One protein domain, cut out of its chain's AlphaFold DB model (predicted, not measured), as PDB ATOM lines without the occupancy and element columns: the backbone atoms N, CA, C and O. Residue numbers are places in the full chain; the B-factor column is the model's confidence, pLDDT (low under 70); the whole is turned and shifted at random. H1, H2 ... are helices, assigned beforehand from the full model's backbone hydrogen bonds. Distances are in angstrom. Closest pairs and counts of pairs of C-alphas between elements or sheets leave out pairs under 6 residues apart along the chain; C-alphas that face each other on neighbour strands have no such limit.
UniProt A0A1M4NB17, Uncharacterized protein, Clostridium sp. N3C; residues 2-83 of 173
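This is residues 2 to 83 of the 173 residues of an uncharacterized protein of Clostridium sp. N3C (UniProt A0A1M4NB17). Three helices run roughly along one long axis, their centres set in a triangle: H1 and H2 form a helical hairpin, and H3, the longest, crosses H1 at a slant. The long loop from H2 to H3 reaches out to one end of the model at Gly 46, while the stretch after H3, residues 67 to 83, turns and runs back along the length of the helices on the side away from H2. The printed part has 82 residues with three named helices in the order H1, H2, H3 and no named strand; the class is all helix, and 41 of the 82 residues are in named elements. The whole is compact, with a radius of gyration of the C-alphas of 13.0 A, and elongated in outline, spanning 41 by 26 by 18 A.

Find C-alpha 2 at (-19.888, 45.455, -0.890); from there H1, residues 2 to 15, runs 20.1 A to C-alpha 15 at (-17.326, 43.774, -20.728). Next look at Ser 22, where H2, residues 22 to 30, begins; it covers 12.2 A to Gly 30. Then go to C-alpha 49 at (-26.791, 42.183, 4.089), where H3, residues 49 to 66, begins; it runs 25.7 A to C-alpha 66 at (-31.830, 48.512, -20.318).

Begin with H1, which touches both other helices. With residues 9 to 14 alone it touches H2, and their closest C-alphas, those of Ala 13 and Tyr 24, are 5.0 A apart. These two form a hairpin, at a shallow tilt of 21 degrees and running opposite ways. H1 also touches H3, where the closest C-alphas, those of Leu 3 and Val 53, are 5.9 A apart. H1 and H3 run the same way at a steep tilt of 39 degrees. Now compare H2 with H3: they are close but not clearly touching, and their closest C-alphas, those of Val 28 and Lys 58, are 7.1 A apart. In the backbones of H1, H2 and H3, every O i to N i+4 pair is within hydrogen-bond range.

The two C-alphas farthest apart are those of Ile 19 and Gly 46, at 41.3 A, while the C-alphas of Ala 2 and Phe 83, the first and last printed, are 10.9 A apart. The printed part has no cut. The link from H1 to H2 is short, with 6 residues, and the link from H2 to H3 is long, with 18. The mean pLDDT of the printed part is 87.8; look at residues 18 to 20 for the three values under 70.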
ATOM      1  N   ALA A   2     -19.335  46.676  -0.282       90.06
ATOM      2  CA  ALA A   2     -19.888  45.455  -0.890       90.06
ATOM      3  C   ALA A   2     -20.651  45.694  -2.209       90.06
ATOM      4  O   ALA A   2     -20.415  44.983  -3.178       90.06
ATOM      5  N   LEU A   3     -21.499  46.732  -2.265       92.38
ATOM      6  CA  LEU A   3     -22.234  47.113  -3.481       92.38
ATOM      7  C   LEU A   3     -21.293  47.422  -4.658       92.38
ATOM      8  O   LEU A   3     -21.476  46.874  -5.738       92.38
ATOM      9  N   ASN A   4     -20.254  48.237  -4.431       92.88
ATOM     10  CA  ASN A   4     -19.271  48.575  -5.468       92.88
ATOM     11  C   ASN A   4     -18.440  47.356  -5.900       92.88
ATOM     12  O   ASN A   4     -18.217  47.168  -7.084       92.88
ATOM     13  N   LYS A   5     -18.033  46.468  -4.982       92.38
ATOM     14  CA  LYS A   5     -17.341  45.229  -5.384       92.38
ATOM     15  C   LYS A   5     -18.226  44.332  -6.257       92.38
ATOM     16  O   LYS A   5     -17.766  43.808  -7.266       92.38
ATOM     17  N   ALA A   6     -19.497  44.183  -5.892       93.38
ATOM     18  CA  ALA A   6     -20.447  43.362  -6.633       93.38
ATOM     19  C   ALA A   6     -20.832  43.962  -7.997       93.38
ATOM     20  O   ALA A   6     -20.943  43.213  -8.965       93.38
ATOM     21  N   ILE A   7     -20.999  45.287  -8.106       93.69
ATOM     22  CA  ILE A   7     -21.277  45.931  -9.400       93.69
ATOM     23  C   ILE A   7     -20.062  45.838 -10.330       93.69
ATOM     24  O   ILE A   7     -20.232  45.531 -11.506       93.69
ATOM     25  N   SER A   8     -18.839  46.003  -9.807       92.19
ATOM     26  CA  SER A   8     -17.608  45.823 -10.582       92.19
ATOM     27  C   SER A   8     -17.434  44.382 -11.052       92.19
ATOM     28  O   SER A   8     -17.079  44.170 -12.202       92.19
ATOM     29  N   TYR A   9     -17.746  43.393 -10.207       92.75
ATOM     30  CA  TYR A   9     -17.715  41.979 -10.587       92.75
ATOM     31  C   TYR A   9     -18.629  41.675 -11.786       92.75
ATOM     32  O   TYR A   9     -18.193  41.046 -12.747       92.75
ATOM     33  N   LEU A  10     -19.875  42.174 -11.773       92.56
ATOM     34  CA  LEU A  10     -20.778  42.021 -12.922       92.56
ATOM     35  C   LEU A  10     -20.326  42.838 -14.136       92.56
ATOM     36  O   LEU A  10     -20.465  42.373 -15.261       92.56
ATOM     37  N   GLY A  11     -19.790  44.038 -13.911       91.00
ATOM     38  CA  GLY A  11     -19.279  44.913 -14.960       91.00
ATOM     39  C   GLY A  11     -18.113  44.301 -15.730       91.00
ATOM     40  O   GLY A  11     -18.140  44.301 -16.955       91.00
ATOM     41  N   ILE A  12     -17.136  43.728 -15.018       90.31
ATOM     42  CA  ILE A  12     -16.006  43.011 -15.623       90.31
ATOM     43  C   ILE A  12     -16.546  41.878 -16.489       90.31
ATOM     44  O   ILE A  12     -16.298  41.891 -17.686       90.31
ATOM     45  N   ALA A  13     -17.366  40.987 -15.922       90.06
ATOM     46  CA  ALA A  13     -17.931  39.854 -16.656       90.06
ATOM     47  C   ALA A  13     -18.772  40.270 -17.875       90.06
ATOM     48  O   ALA A  13     -18.836  39.538 -18.855       90.06
ATOM     49  N   TYR A  14     -19.431  41.429 -17.818       89.25
ATOM     50  CA  TYR A  14     -20.206  41.957 -18.936       89.25
ATOM     51  C   TYR A  14     -19.331  42.509 -20.064       89.25
ATOM     52  O   TYR A  14     -19.698  42.366 -21.224       89.25
ATOM     53  N   PHE A  15     -18.206  43.148 -19.738       86.62
ATOM     54  CA  PHE A  15     -17.326  43.774 -20.728       86.62
ATOM     55  C   PHE A  15     -16.228  42.853 -21.259       86.62
ATOM     56  O   PHE A  15     -15.743  43.080 -22.363       86.62
ATOM     57  N   THR A  16     -15.826  41.826 -20.507       82.94
ATOM     58  CA  THR A  16     -14.864  40.818 -20.985       82.94
ATOM     59  C   THR A  16     -15.471  39.845 -21.983       82.94
ATOM     60  O   THR A  16     -14.736  39.137 -22.664       82.94
ATOM     61  N   ASP A  17     -16.798  39.764 -22.037       70.38
ATOM     62  CA  ASP A  17     -17.504  38.741 -22.786       70.38
ATOM     63  C   ASP A  17     -18.067  39.285 -24.102       70.38
ATOM     64  O   ASP A  17     -18.593  40.398 -24.167       70.38
ATOM     65  N   ASN A  18     -17.955  38.478 -25.157       67.50
ATOM     66  CA  ASN A  18     -18.430  38.808 -26.500       67.50
ATOM     67  C   ASN A  18     -19.943  38.510 -26.651       67.50
ATOM     68  O   ASN A  18     -20.658  38.266 -25.678       67.50
ATOM     69  N   ILE A  19     -20.436  38.571 -27.896       63.12
ATOM     70  CA  ILE A  19     -21.841  38.540 -28.364       63.12
ATOM     71  C   ILE A  19     -22.806  37.633 -27.551       63.12
ATOM     72  O   ILE A  19     -23.946  38.040 -27.315       63.12
ATOM     73  N   ASP A  20     -22.370  36.466 -27.058       68.25
ATOM     74  CA  ASP A  20     -23.227  35.466 -26.389       68.25
ATOM     75  C   ASP A  20     -23.544  35.735 -24.900       68.25
ATOM     76  O   ASP A  20     -24.513  35.176 -24.346       68.25
ATOM     77  N   LYS A  21     -22.783  36.628 -24.248       76.94
ATOM     78  CA  LYS A  21     -22.957  37.037 -22.836       76.94
ATOM     79  C   LYS A  21     -23.048  35.849 -21.859       76.94
ATOM     80  O   LYS A  21     -23.834  35.892 -20.899       76.94
ATOM     81  N   SER A  22     -22.335  34.756 -22.127       81.56
ATOM     82  CA  SER A  22     -22.304  33.542 -21.305       81.56
ATOM     83  C   SER A  22     -21.647  33.793 -19.944       81.56
ATOM     84  O   SER A  22     -22.265  33.504 -18.916       81.56
ATOM     85  N   ALA A  23     -20.485  34.441 -19.912       84.25
ATOM     86  CA  ALA A  23     -19.761  34.804 -18.700       84.25
ATOM     87  C   ALA A  23     -20.566  35.776 -17.830       84.25
ATOM     88  O   ALA A  23     -20.604  35.634 -16.608       84.25
ATOM     89  N   TYR A  24     -21.301  36.719 -18.430       88.62
ATOM     90  CA  TYR A  24     -22.216  37.578 -17.670       88.62
ATOM     91  C   TYR A  24     -23.333  36.769 -16.993       88.62
ATOM     92  O   TYR A  24     -23.632  36.976 -15.813       88.62
ATOM     93  N   LYS A  25     -23.960  35.826 -17.709       88.81
ATOM     94  CA  LYS A  25     -25.014  34.969 -17.139       88.81
ATOM     95  C   LYS A  25     -24.469  34.108 -16.000       88.81
ATOM     96  O   LYS A  25     -25.144  33.960 -14.979       88.81
ATOM     97  N   GLU A  26     -23.265  33.569 -16.150       89.69
ATOM     98  CA  GLU A  26     -22.578  32.810 -15.103       89.69
ATOM     99  C   GLU A  26     -22.222  33.684 -13.905       89.69
ATOM    100  O   GLU A  26     -22.535  33.317 -12.776       89.69
ATOM    101  N   ALA A  27     -21.691  34.886 -14.125       89.69
ATOM    102  CA  ALA A  27     -21.404  35.843 -13.065       89.69
ATOM    103  C   ALA A  27     -22.670  36.229 -12.284       89.69
ATOM    104  O   ALA A  27     -22.661  36.249 -11.053       89.69
ATOM    105  N   VAL A  28     -23.800  36.460 -12.962       91.00
ATOM    106  CA  VAL A  28     -25.087  36.728 -12.297       91.00
ATOM    107  C   VAL A  28     -25.544  35.538 -11.447       91.00
ATOM    108  O   VAL A  28     -26.075  35.747 -10.350       91.00
ATOM    109  N   LYS A  29     -25.347  34.301 -11.917       90.44
ATOM    110  CA  LYS A  29     -25.657  33.084 -11.147       90.44
ATOM    111  C   LYS A  29     -24.709  32.913  -9.957       90.44
ATOM    112  O   LYS A  29     -25.178  32.663  -8.852       90.44
ATOM    113  N   GLY A  30     -23.411  33.119 -10.167       90.06
ATOM    114  CA  GLY A  30     -22.354  32.997  -9.162       90.06
ATOM    115  C   GLY A  30     -22.342  34.121  -8.125       90.06
ATOM    116  O   GLY A  30     -21.751  33.967  -7.057       90.06
ATOM    117  N   LEU A  31     -23.014  35.246  -8.384       91.94
ATOM    118  CA  LEU A  31     -23.190  36.324  -7.412       91.94
ATOM    119  C   LEU A  31     -24.223  35.916  -6.345       91.94
ATOM    120  O   LEU A  31     -25.403  36.281  -6.405       91.94
ATOM    121  N   THR A  32     -23.763  35.132  -5.374       90.25
ATOM    122  CA  THR A  32     -24.509  34.644  -4.207       90.25
ATOM    123  C   THR A  32     -23.873  35.146  -2.906       90.25
ATOM    124  O   THR A  32     -22.849  35.828  -2.910       90.25
ATOM    125  N   ASN A  33     -24.477  34.822  -1.760       84.94
ATOM    126  CA  ASN A  33     -23.996  35.255  -0.442       84.94
ATOM    127  C   ASN A  33     -22.613  34.693  -0.072       84.94
ATOM    128  O   ASN A  33     -21.934  35.253   0.790       84.94
ATOM    129  N   SER A  34     -22.217  33.582  -0.689       86.00
ATOM    130  CA  SER A  34     -20.930  32.917  -0.485       86.00
ATOM    131  C   SER A  34     -19.870  33.357  -1.493       86.00
ATOM    132  O   SER A  34     -18.785  32.791  -1.504       86.00
ATOM    133  N   ASN A  35     -20.162  34.344  -2.346       89.75
ATOM    134  CA  ASN A  35     -19.210  34.768  -3.359       89.75
ATOM    135  C   ASN A  35     -17.928  35.354  -2.711       89.75
ATOM    136  O   ASN A  35     -18.050  36.228  -1.839       89.75
ATOM    137  N   PRO A  36     -16.723  34.941  -3.160       89.81
ATOM    138  CA  PRO A  36     -15.442  35.395  -2.610       89.81
ATOM    139  C   PRO A  36     -15.229  36.911  -2.631       89.81
ATOM    140  O   PRO A  36     -14.489  37.447  -1.815       89.81
ATOM    141  N   ILE A  37     -15.924  37.665  -3.494       89.88
ATOM    142  CA  ILE A  37     -15.822  39.138  -3.511       89.88
ATOM    143  C   ILE A  37     -16.213  39.793  -2.174       89.88
ATOM    144  O   ILE A  37     -15.885  40.960  -1.929       89.88
ATOM    145  N   PHE A  38     -16.953  39.064  -1.333       90.12
ATOM    146  CA  PHE A  38     -17.373  39.491  -0.005       90.12
ATOM    147  C   PHE A  38     -16.412  39.058   1.110       90.12
ATOM    148  O   PHE A  38     -16.628  39.448   2.260       90.12
ATOM    149  N   GLU A  39     -15.364  38.292   0.798       83.06
ATOM    150  CA  GLU A  39     -14.267  38.017   1.723       83.06
ATOM    151  C   GLU A  39     -13.575  39.347   2.064       83.06
ATOM    152  O   GLU A  39     -13.361  40.210   1.205       83.06
ATOM    153  N   ASN A  40     -13.291  39.556   3.350       84.56
ATOM    154  CA  ASN A  40     -12.735  40.798   3.913       84.56
ATOM    155  C   ASN A  40     -13.696  41.996   4.008       84.56
ATOM    156  O   ASN A  40     -13.256  43.136   4.152       84.56
ATOM    157  N   ILE A  41     -15.010  41.772   3.963       86.00
ATOM    158  CA  ILE A  41     -15.994  42.802   4.319       86.00
ATOM    159  C   ILE A  41     -16.621  42.455   5.667       86.00
ATOM    160  O   ILE A  41     -17.207  41.386   5.831       86.00
ATOM    161  N   ASN A  42     -16.543  43.385   6.620       85.50
ATOM    162  CA  ASN A  42     -17.248  43.250   7.888       85.50
ATOM    163  C   ASN A  42     -18.729  43.615   7.698       85.50
ATOM    164  O   ASN A  42     -19.057  44.749   7.338       85.50
ATOM    165  N   PHE A  43     -19.619  42.646   7.907       85.25
ATOM    166  CA  PHE A  43     -21.066  42.834   7.815       85.25
ATOM    167  C   PHE A  43     -21.685  42.914   9.211       85.25
ATOM    168  O   PHE A  43     -21.220  42.268  10.150       85.25
ATOM    169  N   GLY A  44     -22.767  43.687   9.338       77.88
ATOM    170  CA  GLY A  44     -23.535  43.755  10.580       77.88
ATOM    171  C   GLY A  44     -24.083  42.382  10.979       77.88
ATOM    172  O   GLY A  44     -24.531  41.606  10.132       77.88
ATOM    173  N   LYS A  45     -24.057  42.072  12.278       81.38
ATOM    174  CA  LYS A  45     -24.613  40.819  12.807       81.38
ATOM    175  C   LYS A  45     -26.142  40.870  12.800       81.38
ATOM    176  O   LYS A  45     -26.735  41.881  13.167       81.38
ATOM    177  N   GLY A  46     -26.777  39.761  12.422       76.31
ATOM    178  CA  GLY A  46     -28.236  39.614  12.465       76.31
ATOM    179  C   GLY A  46     -28.996  40.228  11.287       76.31
ATOM    180  O   GLY A  46     -30.220  40.169  11.288       76.31
ATOM    181  N   ILE A  47     -28.300  40.771  10.282       78.62
ATOM    182  CA  ILE A  47     -28.898  41.285   9.045       78.62
ATOM    183  C   ILE A  47     -28.378  40.501   7.834       78.62
ATOM    184  O   ILE A  47     -27.183  40.239   7.707       78.62
ATOM    185  N   ASP A  48     -29.269  40.127   6.912       82.88
ATOM    186  CA  ASP A  48     -28.907  39.392   5.688       82.88
ATOM    187  C   ASP A  48     -28.366  40.343   4.601       82.88
ATOM    188  O   ASP A  48     -28.885  40.433   3.483       82.88
ATOM    189  N   THR A  49     -27.329  41.118   4.946       84.69
ATOM    190  CA  THR A  49     -26.791  42.183   4.089       84.69
ATOM    191  C   THR A  49     -26.260  41.644   2.766       84.69
ATOM    192  O   THR A  49     -26.459  42.280   1.735       84.69
ATOM    193  N   LYS A  50     -25.622  40.466   2.758       89.31
ATOM    194  CA  LYS A  50     -25.053  39.886   1.529       89.31
ATOM    195  C   LYS A  50     -26.139  39.609   0.489       89.31
ATOM    196  O   LYS A  50     -25.997  39.998  -0.667       89.31
ATOM    197  N   SER A  51     -27.260  39.020   0.905       88.62
ATOM    198  CA  SER A  51     -28.369  38.744  -0.010       88.62
ATOM    199  C   SER A  51     -29.045  40.020  -0.503       88.62
ATOM    200  O   SER A  51     -29.396  40.129  -1.675       88.62
ATOM    201  N   ILE A  52     -29.197  41.018   0.369       89.44
ATOM    202  CA  ILE A  52     -29.774  42.306  -0.027       89.44
ATOM    203  C   ILE A  52     -28.872  43.000  -1.059       89.44
ATOM    204  O   ILE A  52     -29.354  43.453  -2.095       89.44
ATOM    205  N   VAL A  53     -27.554  43.007  -0.831       91.19
ATOM    206  CA  VAL A  53     -26.557  43.563  -1.757       91.19
ATOM    207  C   VAL A  53     -26.606  42.866  -3.114       91.19
ATOM    208  O   VAL A  53     -26.692  43.545  -4.135       91.19
ATOM    209  N   THR A  54     -26.585  41.530  -3.149       92.88
ATOM    210  CA  THR A  54     -26.601  40.783  -4.419       92.88
ATOM    211  C   THR A  54     -27.890  41.030  -5.200       92.88
ATOM    212  O   THR A  54     -27.836  41.318  -6.395       92.88
ATOM    213  N   ASN A  55     -29.048  41.001  -4.535       91.94
ATOM    214  CA  ASN A  55     -30.336  41.280  -5.166       91.94
ATOM    215  C   ASN A  55     -30.423  42.715  -5.697       91.94
ATOM    216  O   ASN A  55     -30.911  42.930  -6.810       91.94
ATOM    217  N   ARG A  56     -29.933  43.694  -4.927       92.62
ATOM    218  CA  ARG A  56     -29.913  45.102  -5.333       92.62
ATOM    219  C   ARG A  56     -29.056  45.308  -6.575       92.62
ATOM    220  O   ARG A  56     -29.533  45.881  -7.549       92.62
ATOM    221  N   VAL A  57     -27.833  44.784  -6.559       94.38
ATOM    222  CA  VAL A  57     -26.872  44.905  -7.661       94.38
ATOM    223  C   VAL A  57     -27.399  44.254  -8.936       94.38
ATOM    224  O   VAL A  57     -27.327  44.867  -9.995       94.38
ATOM    225  N   LYS A  58     -28.016  43.067  -8.856       94.31
ATOM    226  CA  LYS A  58     -28.632  42.414 -10.027       94.31
ATOM    227  C   LYS A  58     -29.754  43.259 -10.640       94.31
ATOM    228  O   LYS A  58     -29.827  43.386 -11.860       94.31
ATOM    229  N   LYS A  59     -30.630  43.839  -9.807       93.56
ATOM    230  CA  LYS A  59     -31.721  44.716 -10.269       93.56
ATOM    231  C   LYS A  59     -31.180  45.992 -10.911       93.56
ATOM    232  O   LYS A  59     -31.608  46.351 -12.007       93.56
ATOM    233  N   ASP A  60     -30.240  46.641 -10.234       94.00
ATOM    234  CA  ASP A  60     -29.638  47.894 -10.674       94.00
ATOM    235  C   ASP A  60     -28.875  47.702 -11.990       94.00
ATOM    236  O   ASP A  60     -29.154  48.408 -12.954       94.00
ATOM    237  N   PHE A  61     -28.028  46.674 -12.091       93.88
ATOM    238  CA  PHE A  61     -27.270  46.383 -13.310       93.88
ATOM    239  C   PHE A  61     -28.182  46.038 -14.496       93.88
ATOM    240  O   PHE A  61     -27.977  46.528 -15.604       93.88
ATOM    241  N   LYS A  62     -29.251  45.256 -14.276       92.81
ATOM    242  CA  LYS A  62     -30.258  44.978 -15.317       92.81
ATOM    243  C   LYS A  62     -30.936  46.261 -15.810       92.81
ATOM    244  O   LYS A  62     -31.195  46.393 -17.006       92.81
ATOM    245  N   SER A  63     -31.236  47.186 -14.897       94.06
ATOM    246  CA  SER A  63     -31.791  48.498 -15.245       94.06
ATOM    247  C   SER A  63     -30.791  49.322 -16.052       94.06
ATOM    248  O   SER A  63     -31.147  49.870 -17.090       94.06
ATOM    249  N   ASP A  64     -29.527  49.346 -15.634       92.25
ATOM    250  CA  ASP A  64     -28.470  50.098 -16.309       92.25
ATOM    251  C   ASP A  64     -28.233  49.570 -17.738       92.25
ATOM    252  O   ASP A  64     -28.183  50.367 -18.675       92.25
ATOM    253  N   ILE A  65     -28.235  48.241 -17.946       90.38
ATOM    254  CA  ILE A  65     -28.229  47.616 -19.287       90.38
ATOM    255  C   ILE A  65     -29.395  48.124 -20.137       90.38
ATOM    256  O   ILE A  65     -29.183  48.545 -21.274       90.38
ATOM    257  N   LYS A  66     -30.622  48.079 -19.599       90.88
ATOM    258  CA  LYS A  66     -31.830  48.512 -20.318       90.88
ATOM    259  C   LYS A  66     -31.767  49.994 -20.694       90.88
ATOM    260  O   LYS A  66     -32.243  50.366 -21.761       90.88
ATOM    261  N   ASN A  67     -31.180  50.818 -19.832       91.56
ATOM    262  CA  ASN A  67     -31.166  52.272 -19.961       91.56
ATOM    263  C   ASN A  67     -29.931  52.823 -20.697       91.56
ATOM    264  O   ASN A  67     -29.621  53.999 -20.531       91.56
ATOM    265  N   GLY A  68     -29.212  51.995 -21.462       88.81
ATOM    266  CA  GLY A  68     -28.170  52.479 -22.373       88.81
ATOM    267  C   GLY A  68     -26.725  52.160 -21.981       88.81
ATOM    268  O   GLY A  68     -25.818  52.578 -22.693       88.81
ATOM    269  N   LEU A  69     -26.472  51.360 -20.933       89.38
ATOM    270  CA  LEU A  69     -25.109  50.884 -20.620       89.38
ATOM    271  C   LEU A  69     -24.495  50.105 -21.798       89.38
ATOM    272  O   LEU A  69     -23.330  50.296 -22.121       89.38
ATOM    273  N   ALA A  70     -25.286  49.275 -22.490       85.88
ATOM    274  CA  ALA A  70     -24.819  48.511 -23.654       85.88
ATOM    275  C   ALA A  70     -24.511  49.387 -24.882       85.88
ATOM    276  O   ALA A  70     -23.789  48.961 -25.775       85.88
ATOM    277  N   ARG A  71     -25.100  50.587 -24.939       88.12
ATOM    278  CA  ARG A  71     -24.953  51.545 -26.043       88.12
ATOM    279  C   ARG A  71     -23.885  52.605 -25.764       88.12
ATOM    280  O   ARG A  71     -23.668  53.469 -26.600       88.12
ATOM    281  N   GLY A  72     -23.255  52.571 -24.587       84.81
ATOM    282  CA  GLY A  72     -22.304  53.596 -24.151       84.81
ATOM    283  C   GLY A  72     -22.946  54.911 -23.695       84.81
ATOM    284  O   GLY A  72     -22.232  55.850 -23.367       84.81
ATOM    285  N   GLU A  73     -24.277  54.990 -23.610       90.88
ATOM    286  CA  GLU A  73     -24.995  56.183 -23.129       90.88
ATOM    287  C   GLU A  73     -24.840  56.375 -21.610       90.88
ATOM    288  O   GLU A  73     -25.075  57.458 -21.075       90.88
ATOM    289  N   ARG A  74     -24.474  55.305 -20.891       88.38
ATOM    290  CA  ARG A  74     -24.288  55.303 -19.437       88.38
ATOM    291  C   ARG A  74     -23.023  54.562 -19.039       88.38
ATOM    292  O   ARG A  74     -22.661  53.563 -19.651       88.38
ATOM    293  N   SER A  75     -22.410  55.016 -17.952       88.81
ATOM    294  CA  SER A  75     -21.327  54.314 -17.267       88.81
ATOM    295  C   SER A  75     -21.862  53.328 -16.222       88.81
ATOM    296  O   SER A  75     -23.028  53.382 -15.820       88.81
ATOM    297  N   ILE A  76     -20.995  52.414 -15.764       88.75
ATOM    298  CA  ILE A  76     -21.302  51.551 -14.619       88.75
ATOM    299  C   ILE A  76     -21.602  52.420 -13.394       88.75
ATOM    300  O   ILE A  76     -20.881  53.367 -13.073       88.75
ATOM    301  N   ARG A  77     -22.657  52.048 -12.671       91.31
ATOM    302  CA  ARG A  77     -23.068  52.701 -11.434       91.31
ATOM    303  C   ARG A  77     -22.012  52.583 -10.337       91.31
ATOM    304  O   ARG A  77     -21.560  51.490 -10.014       91.31
ATOM    305  N   ASN A  78     -21.757  53.702  -9.666       92.00
ATOM    306  CA  ASN A  78     -20.996  53.752  -8.422       92.00
ATOM    307  C   ASN A  78     -21.909  54.141  -7.254       92.00
ATOM    308  O   ASN A  78     -22.666  55.107  -7.328       92.00
ATOM    309  N   TYR A  79     -21.823  53.402  -6.150       92.56
ATOM    310  CA  TYR A  79     -22.536  53.701  -4.911       92.56
ATOM    311  C   TYR A  79     -21.673  54.579  -3.999       92.56
ATOM    312  O   TYR A  79     -20.486  54.302  -3.786       92.56
ATOM    313  N   LYS A  80     -22.286  55.621  -3.421       91.00
ATOM    314  CA  LYS A  80     -21.637  56.505  -2.440       91.00
ATOM    315  C   LYS A  80     -21.253  55.736  -1.171       91.00
ATOM    316  O   LYS A  80     -21.885  54.746  -0.808       91.00
ATOM    317  N   ARG A  81     -20.239  56.221  -0.445       85.06
ATOM    318  CA  ARG A  81     -19.852  55.644   0.859       85.06
ATOM    319  C   ARG A  81     -20.952  55.799   1.912       85.06
ATOM    320  O   ARG A  81     -21.099  54.925   2.755       85.06
ATOM    321  N   THR A  82     -21.727  56.875   1.810       86.81
ATOM    322  CA  THR A  82     -22.889  57.190   2.650       86.81
ATOM    323  C   THR A  82     -24.169  56.485   2.197       86.81
ATOM    324  O   THR A  82     -25.253  56.865   2.625       86.81
ATOM    325  N   PHE A  83     -24.080  55.498   1.297       88.56
ATOM    326  CA  PHE A  83     -25.265  54.780   0.838       88.56
ATOM    327  C   PHE A  83     -25.990  54.131   2.032       88.56
ATOM    328  O   PHE A  83     -25.320  53.460   2.828       88.56
TER     329      PHE A  83